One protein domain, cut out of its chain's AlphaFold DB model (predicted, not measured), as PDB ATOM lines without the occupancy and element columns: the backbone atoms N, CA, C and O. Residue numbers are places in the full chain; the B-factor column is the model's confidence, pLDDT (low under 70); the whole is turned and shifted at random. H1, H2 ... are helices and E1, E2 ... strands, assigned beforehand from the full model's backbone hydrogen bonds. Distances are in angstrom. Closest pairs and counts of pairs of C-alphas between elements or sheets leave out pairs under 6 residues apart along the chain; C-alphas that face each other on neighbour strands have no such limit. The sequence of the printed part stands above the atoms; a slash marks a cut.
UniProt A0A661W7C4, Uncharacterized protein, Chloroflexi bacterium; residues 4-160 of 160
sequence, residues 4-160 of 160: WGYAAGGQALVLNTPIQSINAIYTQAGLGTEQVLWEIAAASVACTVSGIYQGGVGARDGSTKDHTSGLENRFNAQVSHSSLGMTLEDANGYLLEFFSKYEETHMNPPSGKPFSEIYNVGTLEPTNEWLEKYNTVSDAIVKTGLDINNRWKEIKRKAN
ATOM      1  N   TRP A   4      25.006  36.314 -38.625       93.12
ATOM      2  CA  TRP A   4      25.604  36.135 -39.951       93.12
ATOM      3  C   TRP A   4      26.944  36.869 -40.091       93.12
ATOM      4  O   TRP A   4      27.876  36.338 -40.687       93.12
ATOM      5  N   GLY A   5      27.067  38.060 -39.495       92.38
ATOM      6  CA  GLY A   5      28.306  38.838 -39.508       92.38
ATOM      7  C   GLY A   5      29.439  38.134 -38.764       92.38
ATOM      8  O   GLY A   5      30.561  38.091 -39.266       92.38
ATOM      9  N   TYR A   6      29.138  37.511 -37.616       92.25
ATOM     10  CA  TYR A   6      30.101  36.656 -36.919       92.25
ATOM     11  C   TYR A   6      30.524  35.476 -37.788       92.25
ATOM     12  O   TYR A   6      31.717  35.220 -37.927       92.25
ATOM     13  N   ALA A   7      29.567  34.791 -38.414       94.31
ATOM     14  CA  ALA A   7      29.878  33.605 -39.195       94.31
ATOM     15  C   ALA A   7      30.717  33.917 -40.441       94.31
ATOM     16  O   ALA A   7      31.786  33.336 -40.635       94.31
ATOM     17  N   ALA A   8      30.267  34.874 -41.255       95.81
ATOM     18  CA  ALA A   8      30.949  35.262 -42.483       95.81
ATOM     19  C   ALA A   8      32.325  35.885 -42.199       95.81
ATOM     20  O   ALA A   8      33.317  35.513 -42.827       95.81
ATOM     21  N   GLY A   9      32.408  36.799 -41.224       95.06
ATOM     22  CA  GLY A   9      33.662  37.454 -40.849       95.06
ATOM     23  C   GLY A   9      34.664  36.492 -40.209       95.06
ATOM     24  O   GLY A   9      35.842  36.507 -40.565       95.06
ATOM     25  N   GLY A  10      34.197  35.621 -39.309       95.31
ATOM     26  CA  GLY A  10      35.022  34.605 -38.657       95.31
ATOM     27  C   GLY A  10      35.663  33.656 -39.661       95.31
ATOM     28  O   GLY A  10      36.886  33.529 -39.696       95.31
ATOM     29  N   GLN A  11      34.851  33.082 -40.552       95.88
ATOM     30  CA  GLN A  11      35.345  32.185 -41.596       95.88
ATOM     31  C   GLN A  11      36.316  32.889 -42.546       95.88
ATOM     32  O   GLN A  11      37.359  32.329 -42.877       95.88
ATOM     33  N   ALA A  12      36.024  34.130 -42.949       97.06
ATOM     34  CA  ALA A  12      36.932  34.897 -43.797       97.06
ATOM     35  C   ALA A  12      38.309  35.082 -43.137       97.06
ATOM     36  O   ALA A  12      39.328  34.877 -43.794       97.06
ATOM     37  N   LEU A  13      38.357  35.414 -41.843       96.88
ATOM     38  CA  LEU A  13      39.618  35.573 -41.116       96.88
ATOM     39  C   LEU A  13      40.376  34.250 -40.984       96.88
ATOM     40  O   LEU A  13      41.567  34.213 -41.289       96.88
ATOM     41  N   VAL A  14      39.692  33.176 -40.584       95.62
ATOM     42  CA  VAL A  14      40.304  31.860 -40.340       95.62
ATOM     43  C   VAL A  14      40.839  31.228 -41.625       95.62
ATOM     44  O   VAL A  14      41.888  30.589 -41.604       95.62
ATOM     45  N   LEU A  15      40.146  31.410 -42.752       95.81
ATOM     46  CA  LEU A  15      40.543  30.811 -44.030       95.81
ATOM     47  C   LEU A  15      41.632  31.601 -44.764       95.81
ATOM     48  O   LEU A  15      42.335  31.026 -45.591       95.81
ATOM     49  N   ASN A  16      41.772  32.904 -44.495       98.00
ATOM     50  CA  ASN A  16      42.639  33.785 -45.288       98.00
ATOM     51  C   ASN A  16      43.783  34.421 -44.490       98.00
ATOM     52  O   ASN A  16      44.633  35.090 -45.077       98.00
ATOM     53  N   THR A  17      43.821  34.257 -43.164       97.50
ATOM     54  CA  THR A  17      44.814  34.918 -42.309       97.50
ATOM     55  C   THR A  17      45.235  34.034 -41.128       97.50
ATOM     56  O   THR A  17      44.475  33.167 -40.709       97.50
ATOM     57  N   PRO A  18      46.411  34.281 -40.521       95.50
ATOM     58  CA  PRO A  18      46.810  33.638 -39.268       95.50
ATOM     59  C   PRO A  18      46.269  34.358 -38.015       95.50
ATOM     60  O   PRO A  18      46.720  34.075 -36.904       95.50
ATOM     61  N   ILE A  19      45.372  35.339 -38.167       95.44
ATOM     62  CA  ILE A  19      44.888  36.162 -37.054       95.44
ATOM     63  C   ILE A  19      43.958  35.335 -36.166       95.44
ATOM     64  O   ILE A  19      42.985  34.748 -36.634       95.44
ATOM     65  N   GLN A  20      44.222  35.356 -34.860       92.88
ATOM     66  CA  GLN A  20      43.297  34.833 -33.861       92.88
ATOM     67  C   GLN A  20      42.248  35.901 -33.553       92.88
ATOM     68  O   GLN A  20      42.565  36.953 -32.999       92.88
ATOM     69  N   SER A  21      41.005  35.644 -33.948       94.12
ATOM     70  CA  SER A  21      39.880  36.541 -33.702       94.12
ATOM     71  C   SER A  21      39.162  36.162 -32.410       94.12
ATOM     72  O   SER A  21      38.980  34.988 -32.098       94.12
ATOM     73  N   ILE A  22      38.733  37.171 -31.658       95.12
ATOM     74  CA  ILE A  22      37.928  37.014 -30.448       95.12
ATOM     75  C   ILE A  22      36.648  37.830 -30.600       95.12
ATOM     76  O   ILE A  22      36.674  38.913 -31.186       95.12
ATOM     77  N   ASN A  23      35.535  37.327 -30.072       92.56
ATOM     78  CA  ASN A  23      34.281  38.070 -30.004       92.56
ATOM     79  C   ASN A  23      33.727  38.078 -28.578       92.56
ATOM     80  O   ASN A  23      33.688  37.045 -27.912       92.56
ATOM     81  N   ALA A  24      33.261  39.245 -28.140       92.06
ATOM     82  CA  ALA A  24      32.422  39.374 -26.957       92.06
ATOM     83  C   ALA A  24      30.951  39.302 -27.387       92.06
ATOM     84  O   ALA A  24      30.528  39.987 -28.322       92.06
ATOM     85  N   ILE A  25      30.172  38.457 -26.716       95.25
ATOM     86  CA  ILE A  25      28.749  38.296 -27.006       95.25
ATOM     87  C   ILE A  25      27.986  39.389 -26.262       95.25
ATOM     88  O   ILE A  25      27.946  39.396 -25.033       95.25
ATOM     89  N   TYR A  26      27.354  40.287 -27.014       95.12
ATOM     90  CA  TYR A  26      26.484  41.323 -26.467       95.12
ATOM     91  C   TYR A  26      25.021  40.987 -26.733       95.12
ATOM     92  O   TYR A  26      24.548  41.042 -27.873       95.12
ATOM     93  N   THR A  27      24.304  40.631 -25.671       96.44
ATOM     94  CA  THR A  27      22.872  40.329 -25.738       96.44
ATOM     95  C   THR A  27      22.045  41.593 -25.556       96.44
ATOM     96  O   THR A  27      22.430  42.528 -24.854       96.44
ATOM     97  N   GLN A  28      20.872  41.612 -26.170       96.19
ATOM     98  CA  GLN A  28      19.878  42.668 -26.019       96.19
ATOM     99  C   GLN A  28      18.991  42.425 -24.789       96.19
ATOM    100  O   GLN A  28      18.617  43.368 -24.083       96.19
ATOM    101  N   ALA A  29      18.698  41.159 -24.485       97.56
ATOM    102  CA  ALA A  29      18.045  40.780 -23.237       97.56
ATOM    103  C   ALA A  29      18.971  40.953 -22.022       97.56
ATOM    104  O   ALA A  29      20.200  40.867 -22.125       97.56
ATOM    105  N   GLY A  30      18.364  41.222 -20.864       97.31
ATOM    106  CA  GLY A  30      19.068  41.325 -19.585       97.31
ATOM    107  C   GLY A  30      19.131  40.019 -18.800       97.31
ATOM    108  O   GLY A  30      18.495  39.024 -19.155       97.31
ATOM    109  N   LEU A  31      19.896  40.037 -17.706       96.62
ATOM    110  CA  LEU A  31      20.087  38.866 -16.849       96.62
ATOM    111  C   LEU A  31      18.776  38.403 -16.210       96.62
ATOM    112  O   LEU A  31      17.833  39.184 -16.064       96.62
ATOM    113  N   GLY A  32      18.718  37.145 -15.778       96.88
ATOM    114  CA  GLY A  32      17.501  36.625 -15.156       96.88
ATOM    115  C   GLY A  32      16.387  36.313 -16.161       96.88
ATOM    116  O   GLY A  32      15.248  36.096 -15.756       96.88
ATOM    117  N   THR A  33      16.671  36.321 -17.466       98.38
ATOM    118  CA  THR A  33      15.693  36.050 -18.529       98.38
ATOM    119  C   THR A  33      16.097  34.811 -19.315       98.38
ATOM    120  O   THR A  33      17.272  34.501 -19.430       98.38
ATOM    121  N   GLU A  34      15.144  34.081 -19.885       98.56
ATOM    122  CA  GLU A  34      15.484  32.953 -20.767       98.56
ATOM    123  C   GLU A  34      16.054  33.447 -22.101       98.56
ATOM    124  O   GLU A  34      16.961  32.838 -22.662       98.56
ATOM    125  N   GLN A  35      15.576  34.600 -22.581       98.50
ATOM    126  CA  GLN A  35      16.034  35.191 -23.832       98.50
ATOM    127  C   GLN A  35      17.536  35.495 -23.826       98.50
ATOM    128  O   GLN A  35      18.187  35.266 -24.842       98.50
ATOM    129  N   VAL A  36      18.116  35.943 -22.702       98.25
ATOM    130  CA  VAL A  36      19.573  36.170 -22.631       98.25
ATOM    131  C   VAL A  36      20.344  34.887 -22.936       98.25
ATOM    132  O   VAL A  36      21.330  34.923 -23.663       98.25
ATOM    133  N   LEU A  37      19.855  33.738 -22.460       98.56
ATOM    134  CA  LEU A  37      20.478  32.438 -22.691       98.56
ATOM    135  C   LEU A  37      20.285  31.987 -24.136       98.56
ATOM    136  O   LEU A  37      21.235  31.503 -24.738       98.56
ATOM    137  N   TRP A  38      19.110  32.192 -24.734       98.62
ATOM    138  CA  TRP A  38      18.901  31.866 -26.148       98.62
ATOM    139  C   TRP A  38      19.777  32.699 -27.087       98.62
ATOM    140  O   TRP A  38      20.370  32.157 -28.021       98.62
ATOM    141  N   GLU A  39      19.919  33.994 -26.806       98.31
ATOM    142  CA  GLU A  39      20.830  34.871 -27.540       98.31
ATOM    143  C   GLU A  39      22.286  34.397 -27.385       98.31
ATOM    144  O   GLU A  39      22.996  34.242 -28.383       98.31
ATOM    145  N   ILE A  40      22.721  34.079 -26.159       98.19
ATOM    146  CA  ILE A  40      24.058  33.516 -25.916       98.19
ATOM    147  C   ILE A  40      24.235  32.205 -26.672       98.19
ATOM    148  O   ILE A  40      25.262  32.042 -27.321       98.19
ATOM    149  N   ALA A  41      23.272  31.284 -26.624       98.25
ATOM    150  CA  ALA A  41      23.379  29.984 -27.279       98.25
ATOM    151  C   ALA A  41      23.617  30.148 -28.783       98.25
ATOM    152  O   ALA A  41      24.568  29.584 -29.327       98.25
ATOM    153  N   ALA A  42      22.810  30.986 -29.440       98.00
ATOM    154  CA  ALA A  42      22.957  31.268 -30.861       98.00
ATOM    155  C   ALA A  42      24.328  31.898 -31.174       98.00
ATOM    156  O   ALA A  42      25.058  31.425 -32.043       98.00
ATOM    157  N   ALA A  43      24.743  32.924 -30.431       97.44
ATOM    158  CA  ALA A  43      26.039  33.559 -30.667       97.44
ATOM    159  C   ALA A  43      27.227  32.616 -30.401       97.44
ATOM    160  O   ALA A  43      28.191  32.606 -31.165       97.44
ATOM    161  N   SER A  44      27.131  31.784 -29.364       97.56
ATOM    162  CA  SER A  44      28.165  30.820 -28.973       97.56
ATOM    163  C   SER A  44      28.402  29.793 -30.076       97.56
ATOM    164  O   SER A  44      29.556  29.559 -30.444       97.56
ATOM    165  N   VAL A  45      27.329  29.228 -30.649       97.62
ATOM    166  CA  VAL A  45      27.408  28.307 -31.796       97.62
ATOM    167  C   VAL A  45      28.041  29.012 -32.995       97.62
ATOM    168  O   VAL A  45      29.034  28.523 -33.537       97.62
ATOM    169  N   ALA A  46      27.516  30.184 -33.375       97.38
ATOM    170  CA  ALA A  46      27.970  30.916 -34.557       97.38
ATOM    171  C   ALA A  46      29.467  31.244 -34.480       97.38
ATOM    172  O   ALA A  46      30.217  30.937 -35.408       97.38
ATOM    173  N   CYS A  47      29.910  31.828 -33.364       97.19
ATOM    174  CA  CYS A  47      31.312  32.170 -33.148       97.19
ATOM    175  C   CYS A  47      32.204  30.924 -33.139       97.19
ATOM    176  O   CYS A  47      33.209  30.898 -33.844       97.19
ATOM    177  N   THR A  48      31.819  29.880 -32.398       96.44
ATOM    178  CA  THR A  48      32.679  28.701 -32.219       96.44
ATOM    179  C   THR A  48      32.924  27.967 -33.530       96.44
ATOM    180  O   THR A  48      34.072  27.688 -33.874       96.44
ATOM    181  N   VAL A  49      31.864  27.674 -34.287       96.69
ATOM    182  CA  VAL A  49      31.985  26.901 -35.534       96.69
ATOM    183  C   VAL A  49      32.649  27.728 -36.641       96.69
ATOM    184  O   VAL A  49      33.291  27.177 -37.531       96.69
ATOM    185  N   SER A  50      32.591  29.057 -36.541       96.50
ATOM    186  CA  SER A  50      33.249  29.974 -37.481       96.50
ATOM    187  C   SER A  50      34.688  30.323 -37.085       96.50
ATOM    188  O   SER A  50      35.285  31.221 -37.673       96.50
ATOM    189  N   GLY A  51      35.241  29.626 -36.085       95.38
ATOM    190  CA  GLY A  51      36.630  29.740 -35.638       95.38
ATOM    191  C   GLY A  51      36.964  31.033 -34.888       95.38
ATOM    192  O   GLY A  51      38.128  31.427 -34.832       95.38
ATOM    193  N   ILE A  52      35.957  31.680 -34.296       96.12
ATOM    194  CA  ILE A  52      36.125  32.845 -33.425       96.12
ATOM    195  C   ILE A  52      36.208  32.389 -31.963       96.12
ATOM    196  O   ILE A  52      35.369  31.623 -31.484       96.12
ATOM    197  N   TYR A  53      37.192  32.907 -31.231       95.19
ATOM    198  CA  TYR A  53      37.372  32.644 -29.805       95.19
ATOM    199  C   TYR A  53      36.348  33.409 -28.952       95.19
ATOM    200  O   TYR A  53      35.938  34.524 -29.281       95.19
ATOM    201  N   GLN A  54      35.960  32.820 -27.820       94.62
ATOM    202  CA  GLN A  54      34.966  33.392 -26.907       94.62
ATOM    203  C   GLN A  54      35.599  34.405 -25.945       94.62
ATOM    204  O   GLN A  54      36.509  34.061 -25.193       94.62
ATOM    205  N   GLY A  55      35.093  35.640 -25.943       92.44
ATOM    206  CA  GLY A  55      35.547  36.744 -25.084       92.44
ATOM    207  C   GLY A  55      34.658  37.040 -23.876       92.44
ATOM    208  O   GLY A  55      34.936  37.978 -23.135       92.44
ATOM    209  N   GLY A  56      33.598  36.256 -23.669       92.88
ATOM    210  CA  GLY A  56      32.631  36.441 -22.583       92.88
ATOM    211  C   GLY A  56      31.317  37.066 -23.046       92.88
ATOM    212  O   GLY A  56      31.063  37.206 -24.244       92.88
ATOM    213  N   VAL A  57      30.469  37.391 -22.072       95.75
ATOM    214  CA  VAL A  57      29.104  37.885 -22.292       95.75
ATOM    215  C   VAL A  57      28.891  39.229 -21.596       95.75
ATOM    216  O   VAL A  57      29.179  39.362 -20.406       95.75
ATOM    217  N   GLY A  58      28.327  40.195 -22.322       95.25
ATOM    218  CA  GLY A  58      27.805  41.451 -21.787       95.25
ATOM    219  C   GLY A  58      26.304  41.563 -22.042       95.25
ATOM    220  O   GLY A  58      25.881  41.712 -23.189       95.25
ATOM    221  N   ALA A  59      25.487  41.508 -20.988       95.75
ATOM    222  CA  ALA A  59      24.047  41.676 -21.146       95.75
ATOM    223  C   ALA A  59      23.655  43.144 -21.336       95.75
ATOM    224  O   ALA A  59      24.404  44.051 -20.963       95.75
ATOM    225  N   ARG A  60      22.472  43.382 -21.922       95.50
ATOM    226  CA  ARG A  60      21.965  44.730 -22.234       95.50
ATOM    227  C   ARG A  60      22.972  45.574 -23.021       95.50
ATOM    228  O   ARG A  60      23.189  46.741 -22.692       95.50
ATOM    229  N   ASP A  61      23.623  44.979 -24.015       92.06
ATOM    230  CA  ASP A  61      24.649  45.635 -24.839       92.06
ATOM    231  C   ASP A  61      25.842  46.187 -24.026       92.06
ATOM    232  O   ASP A  61      26.546  47.098 -24.446       92.06
ATOM    233  N   GLY A  62      26.040  45.698 -22.793       92.56
ATOM    234  CA  GLY A  62      27.013  46.261 -21.851       92.56
ATOM    235  C   GLY A  62      26.692  47.691 -21.393       92.56
ATOM    236  O   GLY A  62      27.516  48.328 -20.740       92.56
ATOM    237  N   SER A  63      25.505  48.206 -21.721       93.69
ATOM    238  CA  SER A  63      25.096  49.592 -21.469       93.69
ATOM    239  C   SER A  63      24.458  49.799 -20.094       93.69
ATOM    240  O   SER A  63      24.354  50.927 -19.612       93.69
ATOM    241  N   THR A  64      24.004  48.718 -19.453       94.94
ATOM    242  CA  THR A  64      23.266  48.778 -18.186       94.94
ATOM    243  C   THR A  64      24.147  48.314 -17.029       94.94
ATOM    244  O   THR A  64      24.693  47.211 -17.045       94.94
ATOM    245  N   LYS A  65      24.273  49.162 -16.003       95.62
ATOM    246  CA  LYS A  65      25.078  48.882 -14.808       95.62
ATOM    247  C   LYS A  65      24.611  47.600 -14.104       95.62
ATOM    248  O   LYS A  65      23.415  47.319 -14.043       95.62
ATOM    249  N   ASP A  66      25.566  46.843 -13.566       95.50
ATOM    250  CA  ASP A  66      25.357  45.626 -12.770       95.50
ATOM    251  C   ASP A  66      24.561  44.520 -13.497       95.50
ATOM    252  O   ASP A  66      24.032  43.616 -12.860       95.50
ATOM    253  N   HIS A  67      24.501  44.550 -14.834       95.62
ATOM    254  CA  HIS A  67      23.914  43.494 -15.668       95.62
ATOM    255  C   HIS A  67      25.006  42.573 -16.236       95.62
ATOM    256  O   HIS A  67      25.114  42.342 -17.438       95.62
ATOM    257  N   THR A  68      25.855  42.037 -15.359       92.19
ATOM    258  CA  THR A  68      26.792  40.953 -15.696       92.19
ATOM    259  C   THR A  68      26.850  39.925 -14.564       92.19
ATOM    260  O   THR A  68      26.889  40.310 -13.397       92.19
ATOM    261  N   SER A  69      26.858  38.622 -14.881       94.44
ATOM    262  CA  SER A  69      27.048  37.555 -13.890       94.44
ATOM    263  C   SER A  69      27.891  36.385 -14.419       94.44
ATOM    264  O   SER A  69      28.332  36.354 -15.574       94.44
ATOM    265  N   GLY A  70      28.182  35.424 -13.538       94.50
ATOM    266  CA  GLY A  70      28.971  34.241 -13.879       94.50
ATOM    267  C   GLY A  70      28.177  33.146 -14.598       94.50
ATOM    268  O   GLY A  70      28.773  32.368 -15.345       94.50
ATOM    269  N   LEU A  71      26.856  33.060 -14.397       96.44
ATOM    270  CA  LEU A  71      26.061  31.944 -14.920       96.44
ATOM    271  C   LEU A  71      25.935  31.997 -16.447       96.44
ATOM    272  O   LEU A  71      26.078  30.967 -17.101       96.44
ATOM    273  N   GLU A  72      25.775  33.189 -17.026       95.62
ATOM    274  CA  GLU A  72      25.722  33.375 -18.484       95.62
ATOM    275  C   GLU A  72      27.061  33.020 -19.142       95.62
ATOM    276  O   GLU A  72      27.099  32.429 -20.219       95.62
ATOM    277  N   ASN A  73      28.175  33.328 -18.473       95.56
ATOM    278  CA  ASN A  73      29.513  32.991 -18.956       95.56
ATOM    279  C   ASN A  73      29.791  31.482 -18.874       95.56
ATOM    280  O   ASN A  73      30.392  30.916 -19.789       95.56
ATOM    281  N   ARG A  74      29.311  30.803 -17.821       96.00
ATOM    282  CA  ARG A  74      29.327  29.333 -17.749       96.00
ATOM    283  C   ARG A  74      28.529  28.730 -18.904       96.00
ATOM    284  O   ARG A  74      29.023  27.820 -19.565       96.00
ATOM    285  N   PHE A  75      27.331  29.255 -19.145       97.25
ATOM    286  CA  PHE A  75      26.456  28.802 -20.218       97.25
ATOM    287  C   PHE A  75      27.098  28.978 -21.601       97.25
ATOM    288  O   PHE A  75      27.142  28.021 -22.370       97.25
ATOM    289  N   ASN A  76      27.688  30.148 -21.881       97.44
ATOM    290  CA  ASN A  76      28.480  30.394 -23.092       97.44
ATOM    291  C   ASN A  76      29.546  29.305 -23.286       97.44
ATOM    292  O   ASN A  76      29.561  28.615 -24.302       97.44
ATOM    293  N   ALA A  77      30.378  29.063 -22.268       95.62
ATOM    294  CA  ALA A  77      31.430  28.052 -22.349       95.62
ATOM    295  C   ALA A  77      30.880  26.641 -22.632       95.62
ATOM    296  O   ALA A  77      31.452  25.908 -23.440       95.62
ATOM    297  N   GLN A  78      29.771  26.255 -21.996       96.06
ATOM    298  CA  GLN A  78      29.116  24.964 -22.223       96.06
ATOM    299  C   GLN A  78      28.621  24.814 -23.662       96.06
ATOM    300  O   GLN A  78      28.929  23.810 -24.310       96.06
ATOM    301  N   VAL A  79      27.910  25.821 -24.177       97.31
ATOM    302  CA  VAL A  79      27.408  25.810 -25.555       97.31
ATOM    303  C   VAL A  79      28.580  25.792 -26.533       97.31
ATOM    304  O   VAL A  79      28.644  24.894 -27.367       97.31
ATOM    305  N   SER A  80      29.565  26.678 -26.386       96.12
ATOM    306  CA  SER A  80      30.753  26.690 -27.245       96.12
ATOM    307  C   SER A  80      31.465  25.342 -27.272       96.12
ATOM    308  O   SER A  80      31.718  24.797 -28.342       96.12
ATOM    309  N   HIS A  81      31.737  24.739 -26.113       94.50
ATOM    310  CA  HIS A  81      32.373  23.423 -26.083       94.50
ATOM    311  C   HIS A  81      31.537  22.348 -26.779       94.50
ATOM    312  O   HIS A  81      32.098  21.481 -27.447       94.50
ATOM    313  N   SER A  82      30.212  22.393 -26.642       95.44
ATOM    314  CA  SER A  82      29.323  21.440 -27.305       95.44
ATOM    315  C   SER A  82      29.317  21.591 -28.832       95.44
ATOM    316  O   SER A  82      29.165  20.597 -29.543       95.44
ATOM    317  N   SER A  83      29.571  22.804 -29.337       95.56
ATOM    318  CA  SER A  83      29.614  23.123 -30.768       95.56
ATOM    319  C   SER A  83      30.923  22.749 -31.464       95.56
ATOM    320  O   SER A  83      31.010  22.792 -32.691       95.56
ATOM    321  N   LEU A  84      31.960  22.372 -30.715       93.56
ATOM    322  CA  LEU A  84      33.241  21.974 -31.295       93.56
ATOM    323  C   LEU A  84      33.082  20.745 -32.207       93.56
ATOM    324  O   LEU A  84      32.486  19.729 -31.834       93.56
ATOM    325  N   GLY A  85      33.665  20.843 -33.403       90.62
ATOM    326  CA  GLY A  85      33.639  19.789 -34.420       90.62
ATOM    327  C   GLY A  85      32.324  19.668 -35.196       90.62
ATOM    328  O   GLY A  85      32.194  18.728 -35.975       90.62
ATOM    329  N   MET A  86      31.362  20.575 -34.998       94.69
ATOM    330  CA  MET A  86      30.174  20.664 -35.855       94.69
ATOM    331  C   MET A  86      30.533  21.116 -37.269       94.69
ATOM    332  O   MET A  86      31.473  21.890 -37.467       94.69
ATOM    333  N   THR A  87      29.742  20.677 -38.246       95.88
ATOM    334  CA  THR A  87      29.764  21.281 -39.580       95.88
ATOM    335  C   THR A  87      29.032  22.627 -39.570       95.88
ATOM    336  O   THR A  87      28.235  22.917 -38.674       95.88
ATOM    337  N   LEU A  88      29.276  23.460 -40.587       94.94
ATOM    338  CA  LEU A  88      28.534  24.715 -40.762       94.94
ATOM    339  C   LEU A  88      27.036  24.479 -40.999       94.94
ATOM    340  O   LEU A  88      26.222  25.306 -40.598       94.94
ATOM    341  N   GLU A  89      26.674  23.358 -41.626       96.62
ATOM    342  CA  GLU A  89      25.283  22.982 -41.880       96.62
ATOM    343  C   GLU A  89      24.556  22.623 -40.578       96.62
ATOM    344  O   GLU A  89      23.506  23.203 -40.292       96.62
ATOM    345  N   ASP A  90      25.158  21.768 -39.740       96.44
ATOM    346  CA  ASP A  90      24.615  21.428 -38.416       96.44
ATOM    347  C   ASP A  90      24.449  22.687 -37.556       96.44
ATOM    348  O   ASP A  90      23.405  22.915 -36.941       96.44
ATOM    349  N   ALA A  91      25.481  23.539 -37.547       97.06
ATOM    350  CA  ALA A  91      25.469  24.792 -36.810       97.06
ATOM    351  C   ALA A  91      24.322  25.698 -37.269       97.06
ATOM    352  O   ALA A  91      23.604  26.240 -36.433       97.06
ATOM    353  N   ASN A  92      24.107  25.834 -38.579       96.81
ATOM    354  CA  ASN A  92      23.020  26.644 -39.120       96.81
ATOM    355  C   ASN A  92      21.639  26.136 -38.674       96.81
ATOM    356  O   ASN A  92      20.778  26.950 -38.341       96.81
ATOM    357  N   GLY A  93      21.442  24.815 -38.600       97.62
ATOM    358  CA  GLY A  93      20.220  24.217 -38.054       97.62
ATOM    359  C   GLY A  93      19.940  24.671 -36.617       97.62
ATOM    360  O   GLY A  93      18.869  25.213 -36.337       97.62
ATOM    361  N   TYR A  94      20.933  24.549 -35.729       97.81
ATOM    362  CA  TYR A  94      20.812  25.009 -34.340       97.81
ATOM    363  C   TYR A  94      20.605  26.522 -34.228       97.81
ATOM    364  O   TYR A  94      19.805  26.976 -33.415       97.81
ATOM    365  N   LEU A  95      21.301  27.317 -35.047       96.50
ATOM    366  CA  LEU A  95      21.173  28.775 -35.030       96.50
ATOM    367  C   LEU A  95      19.754  29.233 -35.357       96.50
ATOM    368  O   LEU A  95      19.226  30.097 -34.658       96.50
ATOM    369  N   LEU A  96      19.135  28.652 -36.387       96.75
ATOM    370  CA  LEU A  96      17.755  28.963 -36.759       96.75
ATOM    371  C   LEU A  96      16.775  28.539 -35.661       96.75
ATOM    372  O   LEU A  96      15.871  29.299 -35.311       96.75
ATOM    373  N   GLU A  97      16.984  27.363 -35.065       97.69
ATOM    374  CA  GLU A  97      16.153  26.898 -33.957       97.69
ATOM    375  C   GLU A  97      16.261  27.815 -32.731       97.69
ATOM    376  O   GLU A  97      15.238  28.195 -32.157       97.69
ATOM    377  N   PHE A  98      17.468  28.217 -32.331       97.94
ATOM    378  CA  PHE A  98      17.674  29.087 -31.170       97.94
ATOM    379  C   PHE A  98      17.159  30.501 -31.430       97.94
ATOM    380  O   PHE A  98      16.520  31.085 -30.555       97.94
ATOM    381  N   PHE A  99      17.364  31.029 -32.641       96.50
ATOM    382  CA  PHE A  99      16.840  32.332 -33.045       96.50
ATOM    383  C   PHE A  99      15.310  32.386 -32.972       96.50
ATOM    384  O   PHE A  99      14.760  33.358 -32.452       96.50
ATOM    385  N   SER A 100      14.623  31.304 -33.363       97.44
ATOM    386  CA  SER A 100      13.156  31.220 -33.284       97.44
ATOM    387  C   SER A 100      12.594  31.431 -31.870       97.44
ATOM    388  O   SER A 100      11.426  31.775 -31.716       97.44
ATOM    389  N   LYS A 101      13.408  31.255 -30.817       98.12
ATOM    390  CA  LYS A 101      12.983  31.437 -29.419       98.12
ATOM    391  C   LYS A 101      12.875  32.898 -28.995       98.12
ATOM    392  O   LYS A 101      12.307  33.170 -27.941       98.12
ATOM    393  N   TYR A 102      13.438  33.821 -29.771       96.94
ATOM    394  CA  TYR A 102      13.471  35.241 -29.420       96.94
ATOM    395  C   TYR A 102      13.308  36.191 -30.610       96.94
ATOM    396  O   TYR A 102      13.419  37.402 -30.435       96.94
ATOM    397  N   GLU A 103      13.051  35.678 -31.813       96.12
ATOM    398  CA  GLU A 103      12.861  36.497 -33.014       96.12
ATOM    399  C   GLU A 103      11.743  37.534 -32.824       96.12
ATOM    400  O   GLU A 103      11.943  38.720 -33.087       96.12
ATOM    401  N   GLU A 104      10.600  37.119 -32.268       96.50
ATOM    402  CA  GLU A 104       9.439  37.995 -32.050       96.50
ATOM    403  C   GLU A 104       9.710  39.111 -31.029       96.50
ATOM    404  O   GLU A 104       9.190  40.221 -31.146       96.50
ATOM    405  N   THR A 105      10.548  38.837 -30.031       95.38
ATOM    406  CA  THR A 105      10.902  39.780 -28.963       95.38
ATOM    407  C   THR A 105      12.225  40.493 -29.226       95.38
ATOM    408  O   THR A 105      12.668  41.282 -28.393       95.38
ATOM    409  N   HIS A 106      12.863  40.277 -30.382       89.94
ATOM    410  CA  HIS A 106      14.195  40.811 -30.666       89.94
ATOM    411  C   HIS A 106      14.252  42.343 -30.596       89.94
ATOM    412  O   HIS A 106      15.215  42.911 -30.087       89.94
ATOM    413  N   MET A 107      13.195  43.006 -31.077       93.00
ATOM    414  CA  MET A 107      13.082  44.469 -31.083       93.00
ATOM    415  C   MET A 107      12.628  45.052 -29.740       93.00
ATOM    416  O   MET A 107      12.775  46.252 -29.517       93.00
ATOM    417  N   ASN A 108      12.071  44.225 -28.854       96.06
ATOM    418  CA  ASN A 108      11.619  44.632 -27.526       96.06
ATOM    419  C   ASN A 108      11.978  43.557 -26.483       96.06
ATOM    420  O   ASN A 108      11.096  42.872 -25.957       96.06
ATOM    421  N   PRO A 109      13.281  43.363 -26.222       96.50
ATOM    422  CA  PRO A 109      13.771  42.294 -25.369       96.50
ATOM    423  C   PRO A 109      13.482  42.597 -23.891       96.50
ATOM    424  O   PRO A 109      13.480  43.764 -23.478       96.50
ATOM    425  N   PRO A 110      13.316  41.569 -23.043       97.50
ATOM    426  CA  PRO A 110      13.120  41.767 -21.617       97.50
ATOM    427  C   PRO A 110      14.362  42.408 -20.987       97.50
ATOM    428  O   PRO A 110      15.496  41.967 -21.192       97.50
ATOM    429  N   SER A 111      14.141  43.445 -20.177       96.81
ATOM    430  CA  SER A 111      15.217  44.208 -19.529       96.81
ATOM    431  C   SER A 111      16.024  43.403 -18.515       96.81
ATOM    432  O   SER A 111      17.167  43.757 -18.247       96.81
ATOM    433  N   GLY A 112      15.454  42.318 -17.988       97.12
ATOM    434  CA  GLY A 112      16.085  41.512 -16.952       97.12
ATOM    435  C   GLY A 112      16.217  42.247 -15.622       97.12
ATOM    436  O   GLY A 112      15.481  43.196 -15.348       97.12
ATOM    437  N   LYS A 113      17.132  41.756 -14.790       97.56
ATOM    438  CA  LYS A 113      17.388  42.248 -13.434       97.56
ATOM    439  C   LYS A 113      18.894  42.463 -13.215       97.56
ATOM    440  O   LYS A 113      19.698  41.750 -13.824       97.56
ATOM    441  N   PRO A 114      19.301  43.397 -12.338       97.75
ATOM    442  CA  PRO A 114      20.698  43.539 -11.946       97.75
ATOM    443  C   PRO A 114      21.177  42.324 -11.137       97.75
ATOM    444  O   PRO A 114      20.385  41.601 -10.530       97.75
ATOM    445  N   PHE A 115      22.496  42.139 -11.069       98.06
ATOM    446  CA  PHE A 115      23.160  41.031 -10.381       98.06
ATOM    447  C   PHE A 115      22.627  40.797  -8.963       98.06
ATOM    448  O   PHE A 115      22.304  39.668  -8.607       98.06
ATOM    449  N   SER A 116      22.460  41.853  -8.164       97.81
ATOM    450  CA  SER A 116      22.013  41.749  -6.768       97.81
ATOM    451  C   SER A 116      20.600  41.187  -6.584       97.81
ATOM    452  O   SER A 116      20.245  40.814  -5.471       97.81
ATOM    453  N   GLU A 117      19.784  41.148  -7.639       97.94
ATOM    454  CA  GLU A 117      18.423  40.598  -7.601       97.94
ATOM    455  C   GLU A 117      18.345  39.145  -8.085       97.94
ATOM    456  O   GLU A 117      17.361  38.454  -7.827       97.94
ATOM    457  N   ILE A 118      19.380  38.665  -8.778       97.44
ATOM    458  CA  ILE A 118      19.455  37.295  -9.307       97.44
ATOM    459  C   ILE A 118      20.591  36.474  -8.691       97.44
ATOM    460  O   ILE A 118      20.749  35.299  -9.014       97.44
ATOM    461  N   TYR A 119      21.353  37.073  -7.775       98.25
ATOM    462  CA  TYR A 119      22.387  36.432  -6.975       98.25
ATOM    463  C   TYR A 119      22.270  36.820  -5.505       98.25
ATOM    464  O   TYR A 119      21.999  37.967  -5.150       98.25
ATOM    465  N   ASN A 120      22.573  35.868  -4.628       97.50
ATOM    466  CA  ASN A 120      22.834  36.163  -3.232       97.50
ATOM    467  C   ASN A 120      24.243  36.763  -3.111       97.50
ATOM    468  O   ASN A 120      25.239  36.049  -3.175       97.50
ATOM    469  N   VAL A 121      24.331  38.077  -2.899       96.19
ATOM    470  CA  VAL A 121      25.605  38.823  -2.873       96.19
ATOM    471  C   VAL A 121      26.567  38.351  -1.770       96.19
ATOM    472  O   VAL A 121      27.778  38.468  -1.931       96.19
ATOM    473  N   GLY A 122      26.064  37.786  -0.667       97.50
ATOM    474  CA  GLY A 122      26.912  37.280   0.419       97.50
ATOM    475  C   GLY A 122      27.580  35.940   0.108       97.50
ATOM    476  O   GLY A 122      28.681  35.678   0.582       97.50
ATOM    477  N   THR A 123      26.924  35.099  -0.692       97.19
ATOM    478  CA  THR A 123      27.414  33.754  -1.061       97.19
ATOM    479  C   THR A 123      27.954  33.682  -2.486       97.19
ATOM    480  O   THR A 123      28.680  32.751  -2.811       97.19
ATOM    481  N   LEU A 124      27.622  34.671  -3.322       96.50
ATOM    482  CA  LEU A 124      27.862  34.700  -4.767       96.50
ATOM    483  C   LEU A 124      27.217  33.529  -5.524       96.50
ATOM    484  O   LEU A 124      27.651  33.188  -6.624       96.50
ATOM    485  N   GLU A 125      26.138  32.968  -4.976       97.44
ATOM    486  CA  GLU A 125      25.350  31.924  -5.625       97.44
ATOM    487  C   GLU A 125      24.125  32.509  -6.353       97.44
ATOM    488  O   GLU A 125      23.501  33.448  -5.836       97.44
ATOM    489  N   PRO A 126      23.749  31.979  -7.536       97.75
ATOM    490  CA  PRO A 126      22.539  32.401  -8.232       97.75
ATOM    491  C   PRO A 126      21.279  32.073  -7.419       97.75
ATOM    492  O   PRO A 126      21.235  31.094  -6.673       97.75
ATOM    493  N   THR A 127      20.221  32.863  -7.588       98.12
ATOM    494  CA  THR A 127      18.916  32.553  -6.989       98.12
ATOM    495  C   THR A 127      18.269  31.343  -7.666       98.12
ATOM    496  O   THR A 127      18.549  31.029  -8.824       98.12
ATOM    497  N   ASN A 128      17.335  30.687  -6.968       98.06
ATOM    498  CA  ASN A 128      16.567  29.577  -7.541       98.06
ATOM    499  C   ASN A 128      15.778  29.997  -8.789       98.06
ATOM    500  O   ASN A 128      15.727  29.233  -9.743       98.06
ATOM    501  N   GLU A 129      15.225  31.218  -8.810       96.88
ATOM    502  CA  GLU A 129      14.547  31.770  -9.993       96.88
ATOM    503  C   GLU A 129      15.497  31.814 -11.196       96.88
ATOM    504  O   GLU A 129      15.115  31.461 -12.313       96.88
ATOM    505  N   TRP A 130      16.752  32.227 -10.975       97.44
ATOM    506  CA  TRP A 130      17.713  32.293 -12.064       97.44
ATOM    507  C   TRP A 130      18.164  30.903 -12.525       97.44
ATOM    508  O   TRP A 130      18.207  30.627 -13.726       97.44
ATOM    509  N   LEU A 131      18.421  29.996 -11.576       98.19
ATOM    510  CA  LEU A 131      18.763  28.602 -11.868       98.19
ATOM    511  C   LEU A 131      17.654  27.872 -12.627       98.19
ATOM    512  O   LEU A 131      17.953  27.094 -13.526       98.19
ATOM    513  N   GLU A 132      16.387  28.121 -12.297       98.44
ATOM    514  CA  GLU A 132      15.250  27.513 -12.986       98.44
ATOM    515  C   GLU A 132      15.240  27.894 -14.469       98.44
ATOM    516  O   GLU A 132      15.176  27.017 -15.325       98.44
ATOM    517  N   LYS A 133      15.413  29.180 -14.791       98.50
ATOM    518  CA  LYS A 133      15.500  29.645 -16.186       98.50
ATOM    519  C   LYS A 133      16.709  29.067 -16.913       98.50
ATOM    520  O   LYS A 133      16.586  28.632 -18.057       98.50
ATOM    521  N   TYR A 134      17.858  29.025 -16.241       98.38
ATOM    522  CA  TYR A 134      19.058  28.380 -16.766       98.38
ATOM    523  C   TYR A 134      18.817  26.905 -17.107       98.38
ATOM    524  O   TYR A 134      19.166  26.470 -18.206       98.38
ATOM    525  N   ASN A 135      18.178  26.151 -16.212       98.19
ATOM    526  CA  ASN A 135      17.862  24.742 -16.432       98.19
ATOM    527  C   ASN A 135      16.830  24.566 -17.549       98.19
ATOM    528  O   ASN A 135      17.039  23.738 -18.427       98.19
ATOM    529  N   THR A 136      15.777  25.388 -17.590       98.50
ATOM    530  CA  THR A 136      14.755  25.353 -18.648       98.50
ATOM    531  C   THR A 136      15.373  25.484 -20.038       98.50
ATOM    532  O   THR A 136      15.089  24.671 -20.921       98.50
ATOM    533  N   VAL A 137      16.249  26.472 -20.240       98.69
ATOM    534  CA  VAL A 137      16.923  26.663 -21.534       98.69
ATOM    535  C   VAL A 137      17.931  25.547 -21.799       98.69
ATOM    536  O   VAL A 137      17.981  25.021 -22.910       98.69
ATOM    537  N   SER A 138      18.694  25.134 -20.785       98.25
ATOM    538  CA  SER A 138      19.673  24.051 -20.920       98.25
ATOM    539  C   SER A 138      19.019  22.736 -21.344       98.25
ATOM    540  O   SER A 138      19.466  22.100 -22.296       98.25
ATOM    541  N   ASP A 139      17.918  22.359 -20.700       98.12
ATOM    542  CA  ASP A 139      17.158  21.152 -21.015       98.12
ATOM    543  C   ASP A 139      16.503  21.241 -22.392       98.12
ATOM    544  O   ASP A 139      16.436  20.246 -23.116       98.12
ATOM    545  N   ALA A 140      16.025  22.427 -22.780       98.44
ATOM    546  CA  ALA A 140      15.489  22.652 -24.115       98.44
ATOM    547  C   ALA A 140      16.562  22.443 -25.194       98.44
ATOM    548  O   ALA A 140      16.280  21.769 -26.179       98.44
ATOM    549  N   ILE A 141      17.790  22.931 -24.984       98.38
ATOM    550  CA  ILE A 141      18.922  22.696 -25.894       98.38
ATOM    551  C   ILE A 141      19.323  21.219 -25.915       98.38
ATOM    552  O   ILE A 141      19.527  20.650 -26.980       98.38
ATOM    553  N   VAL A 142      19.381  20.546 -24.766       97.62
ATOM    554  CA  VAL A 142      19.712  19.111 -24.734       97.62
ATOM    555  C   VAL A 142      18.694  18.284 -25.529       97.62
ATOM    556  O   VAL A 142      19.073  17.329 -26.208       97.62
ATOM    557  N   LYS A 143      17.412  18.671 -25.522       97.50
ATOM    558  CA  LYS A 143      16.360  18.014 -26.319       97.50
ATOM    559  C   LYS A 143      16.542  18.166 -27.833       97.50
ATOM    560  O   LYS A 143      16.009  17.334 -28.562       97.50
ATOM    561  N   THR A 144      17.309  19.150 -28.308       95.88
ATOM    562  CA  THR A 144      17.665  19.288 -29.735       95.88
ATOM    563  C   THR A 144      18.807  18.347 -30.148       95.88
ATOM    564  O   THR A 144      19.216  18.310 -31.308       95.88
ATOM    565  N   GLY A 145      19.345  17.569 -29.200       94.62
ATOM    566  CA  GLY A 145      20.489  16.678 -29.399       94.62
ATOM    567  C   GLY A 145      21.840  17.330 -29.096       94.62
ATOM    568  O   GLY A 145      22.869  16.655 -29.172       94.62
ATOM    569  N   LEU A 146      21.861  18.612 -28.716       95.06
ATOM    570  CA  LEU A 146      23.086  19.303 -28.336       95.06
ATOM    571  C   LEU A 146      23.396  19.119 -26.843       95.06
ATOM    572  O   LEU A 146      22.859  19.811 -25.982       95.06
ATOM    573  N   ASP A 147      24.306  18.196 -26.519       94.31
ATOM    574  CA  ASP A 147      24.721  17.958 -25.130       94.31
ATOM    575  C   ASP A 147      25.672  19.049 -24.607       94.31
ATOM    576  O   ASP A 147      26.897  18.949 -24.704       94.31
ATOM    577  N   ILE A 148      25.107  20.085 -23.996       94.56
ATOM    578  CA  ILE A 148      25.870  21.162 -23.347       94.56
ATOM    579  C   ILE A 148      26.382  20.792 -21.942       94.56
ATOM    580  O   ILE A 148      27.227  21.488 -21.376       94.56
ATOM    581  N   ASN A 149      25.919  19.678 -21.369       89.00
ATOM    582  CA  ASN A 149      26.230  19.290 -19.993       89.00
ATOM    583  C   ASN A 149      27.493  18.423 -19.896       89.00
ATOM    584  O   ASN A 149      28.264  18.562 -18.938       89.00
ATOM    585  N   ASN A 150      27.741  17.547 -20.877       83.62
ATOM    586  CA  ASN A 150      28.849  16.586 -20.803       83.62
ATOM    587  C   ASN A 150      29.823  16.608 -21.980       83.62
ATOM    588  O   ASN A 150      30.947  16.125 -21.812       83.62
ATOM    589  N   ARG A 151      29.481  17.206 -23.126       74.62
ATOM    590  CA  ARG A 151      30.312  17.118 -24.342       74.62
ATOM    591  C   ARG A 151      31.727  17.680 -24.188       74.62
ATOM    592  O   ARG A 151      32.677  17.138 -24.752       74.62
ATOM    593  N   TRP A 152      31.921  18.686 -23.333       70.31
ATOM    594  CA  TRP A 152      33.256  19.206 -23.007       70.31
ATOM    595  C   TRP A 152      34.188  18.139 -22.390       70.31
ATOM    596  O   TRP A 152      35.401  18.168 -22.613       70.31
ATOM    597  N   LYS A 153      33.641  17.157 -21.653       72.12
ATOM    598  CA  LYS A 153      34.410  16.051 -21.049       72.12
ATOM    599  C   LYS A 153      34.887  15.055 -22.104       72.12
ATOM    600  O   LYS A 153      35.984  14.512 -21.981       72.12
ATOM    601  N   GLU A 154      34.081  14.815 -23.134       69.44
ATOM    602  CA  GLU A 154      34.414  13.896 -24.227       69.44
ATOM    603  C   GLU A 154      35.540  14.445 -25.099       69.44
ATOM    604  O   GLU A 154      36.478  13.725 -25.438       69.44
ATOM    605  N   ILE A 155      35.491  15.742 -25.405       64.62
ATOM    606  CA  ILE A 155      36.521  16.413 -26.204       64.62
ATOM    607  C   ILE A 155      37.858  16.420 -25.461       64.62
ATOM    608  O   ILE A 155      38.886  16.074 -26.041       64.62
ATOM    609  N   LYS A 156      37.848  16.714 -24.153       59.84
ATOM    610  CA  LYS A 156      39.060  16.673 -23.322       59.84
ATOM    611  C   LYS A 156      39.715  15.286 -23.299       59.84
ATOM    612  O   LYS A 156      40.931  15.191 -23.183       59.84
ATOM    613  N   ARG A 157      38.932  14.208 -23.417       61.78
ATOM    614  CA  ARG A 157      39.455  12.833 -23.497       61.78
ATOM    615  C   ARG A 157      40.101  12.500 -24.841       61.78
ATOM    616  O   ARG A 157      40.967  11.644 -24.853       61.78
ATOM    617  N   LYS A 158      39.687  13.139 -25.940       58.62
ATOM    618  CA  LYS A 158      40.265  12.926 -27.282       58.62
ATOM    619  C   LYS A 158      41.529  13.751 -27.542       58.62
ATOM    620  O   LYS A 158      42.268  13.438 -28.465       58.62
ATOM    621  N   ALA A 159      41.734  14.822 -26.776       57.75
ATOM    622  CA  ALA A 159      42.890  15.711 -26.894       57.75
ATOM    623  C   ALA A 159      44.102  15.284 -26.038       57.75
ATOM    624  O   ALA A 159      45.151  15.914 -26.143       57.75
ATOM    625  N   ASN A 160      43.949  14.252 -25.197       47.28
ATOM    626  CA  ASN A 160      45.029  13.589 -24.450       47.28
ATOM    627  C   ASN A 160      45.307  12.212 -25.053       47.28
ATOM    628  O   ASN A 160      46.460  11.754 -24.928       47.28
TER     629      ASN A 160
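What this domain is: This is residues 4 to 160 of the 160 residues of an uncharacterized protein of Chloroflexi bacterium (UniProt A0A661W7C4). Helix H2 makes the core, with the small two-stranded sheet of E1 and E2 along one side of it and helices H4 and H5 packed round it; H1 packs on its last residues, 46 to 49, and H7 on its first, 34 to 38. H6 and the turn after it lie at one end of the longest axis and H1 at the other, while H8 packs on residues 78 to 82 of H4. The 157 printed residues hold eight named helices and two named strands in the order H1 E1 H2 E2 H3 H4 H5 H6 H7 H8; the sheet, E1 next to E2, is parallel, and the class is mostly helix. The whole is compact, with a radius of gyration of the C-alphas of 15.5 A and spans of 45 by 34 by 28 A.

Where its parts are: Find C-alpha 4 at (25.604, 36.135, -39.951); from there H1 runs 18.0 A through residues 4 to 16. E1 follows at residues 22 to 26, 12.9 A. H2 begins at C-alpha 34 at (15.484, 32.953, -20.767) and covers residues 34 to 49, 23.0 A. E2 is residues 53 to 58, 15.3 A, and H3, residues 59 to 62, follows directly. Read on to H4, residues 70 to 83, 20.2 A, and H5, residues 88 to 99, 15.9 A. H6 is residues 115 to 118, H7 residues 128 to 143, 22.1 A, and H8 residues 151 to 158, ending at C-alpha 158 at (40.265, 12.926, -27.282).

How they stand to each other: Begin at H2, the hub. It touches H4, closest C-alphas Ser 44 and Ser 80 at 5.2 A, at a steep tilt of 41 degrees, the same way. It touches H5, closest C-alphas Ala 42 and Leu 95 at 5.2 A, at a shallow tilt of 13 degrees, opposite ways. Parallel E1 and E2 have N 23 and O 53 within hydrogen-bond range at 2.9 A; with H2 between them they form a strand-helix-strand unit, two parallel neighbour strands joined through a helix, with a right-handed crossover. H8 touches H4, closest C-alphas His 81 and Trp 152 at 5.3 A. In H1, H2, H4, H5, H7 and H8 every O i to N i+4 pair is within hydrogen-bond range; H3 and H6 are too short for such a pair.

The domain as a whole: The C-alphas of Asn 16 and Gly 122 are the two farthest apart, 48.5 A. The printed part has no cut, and the link from H5 to H6, residues 100 to 114, is long. Mean pLDDT of the printed part is 94.0; look for values under 70 at residues 154 to 160.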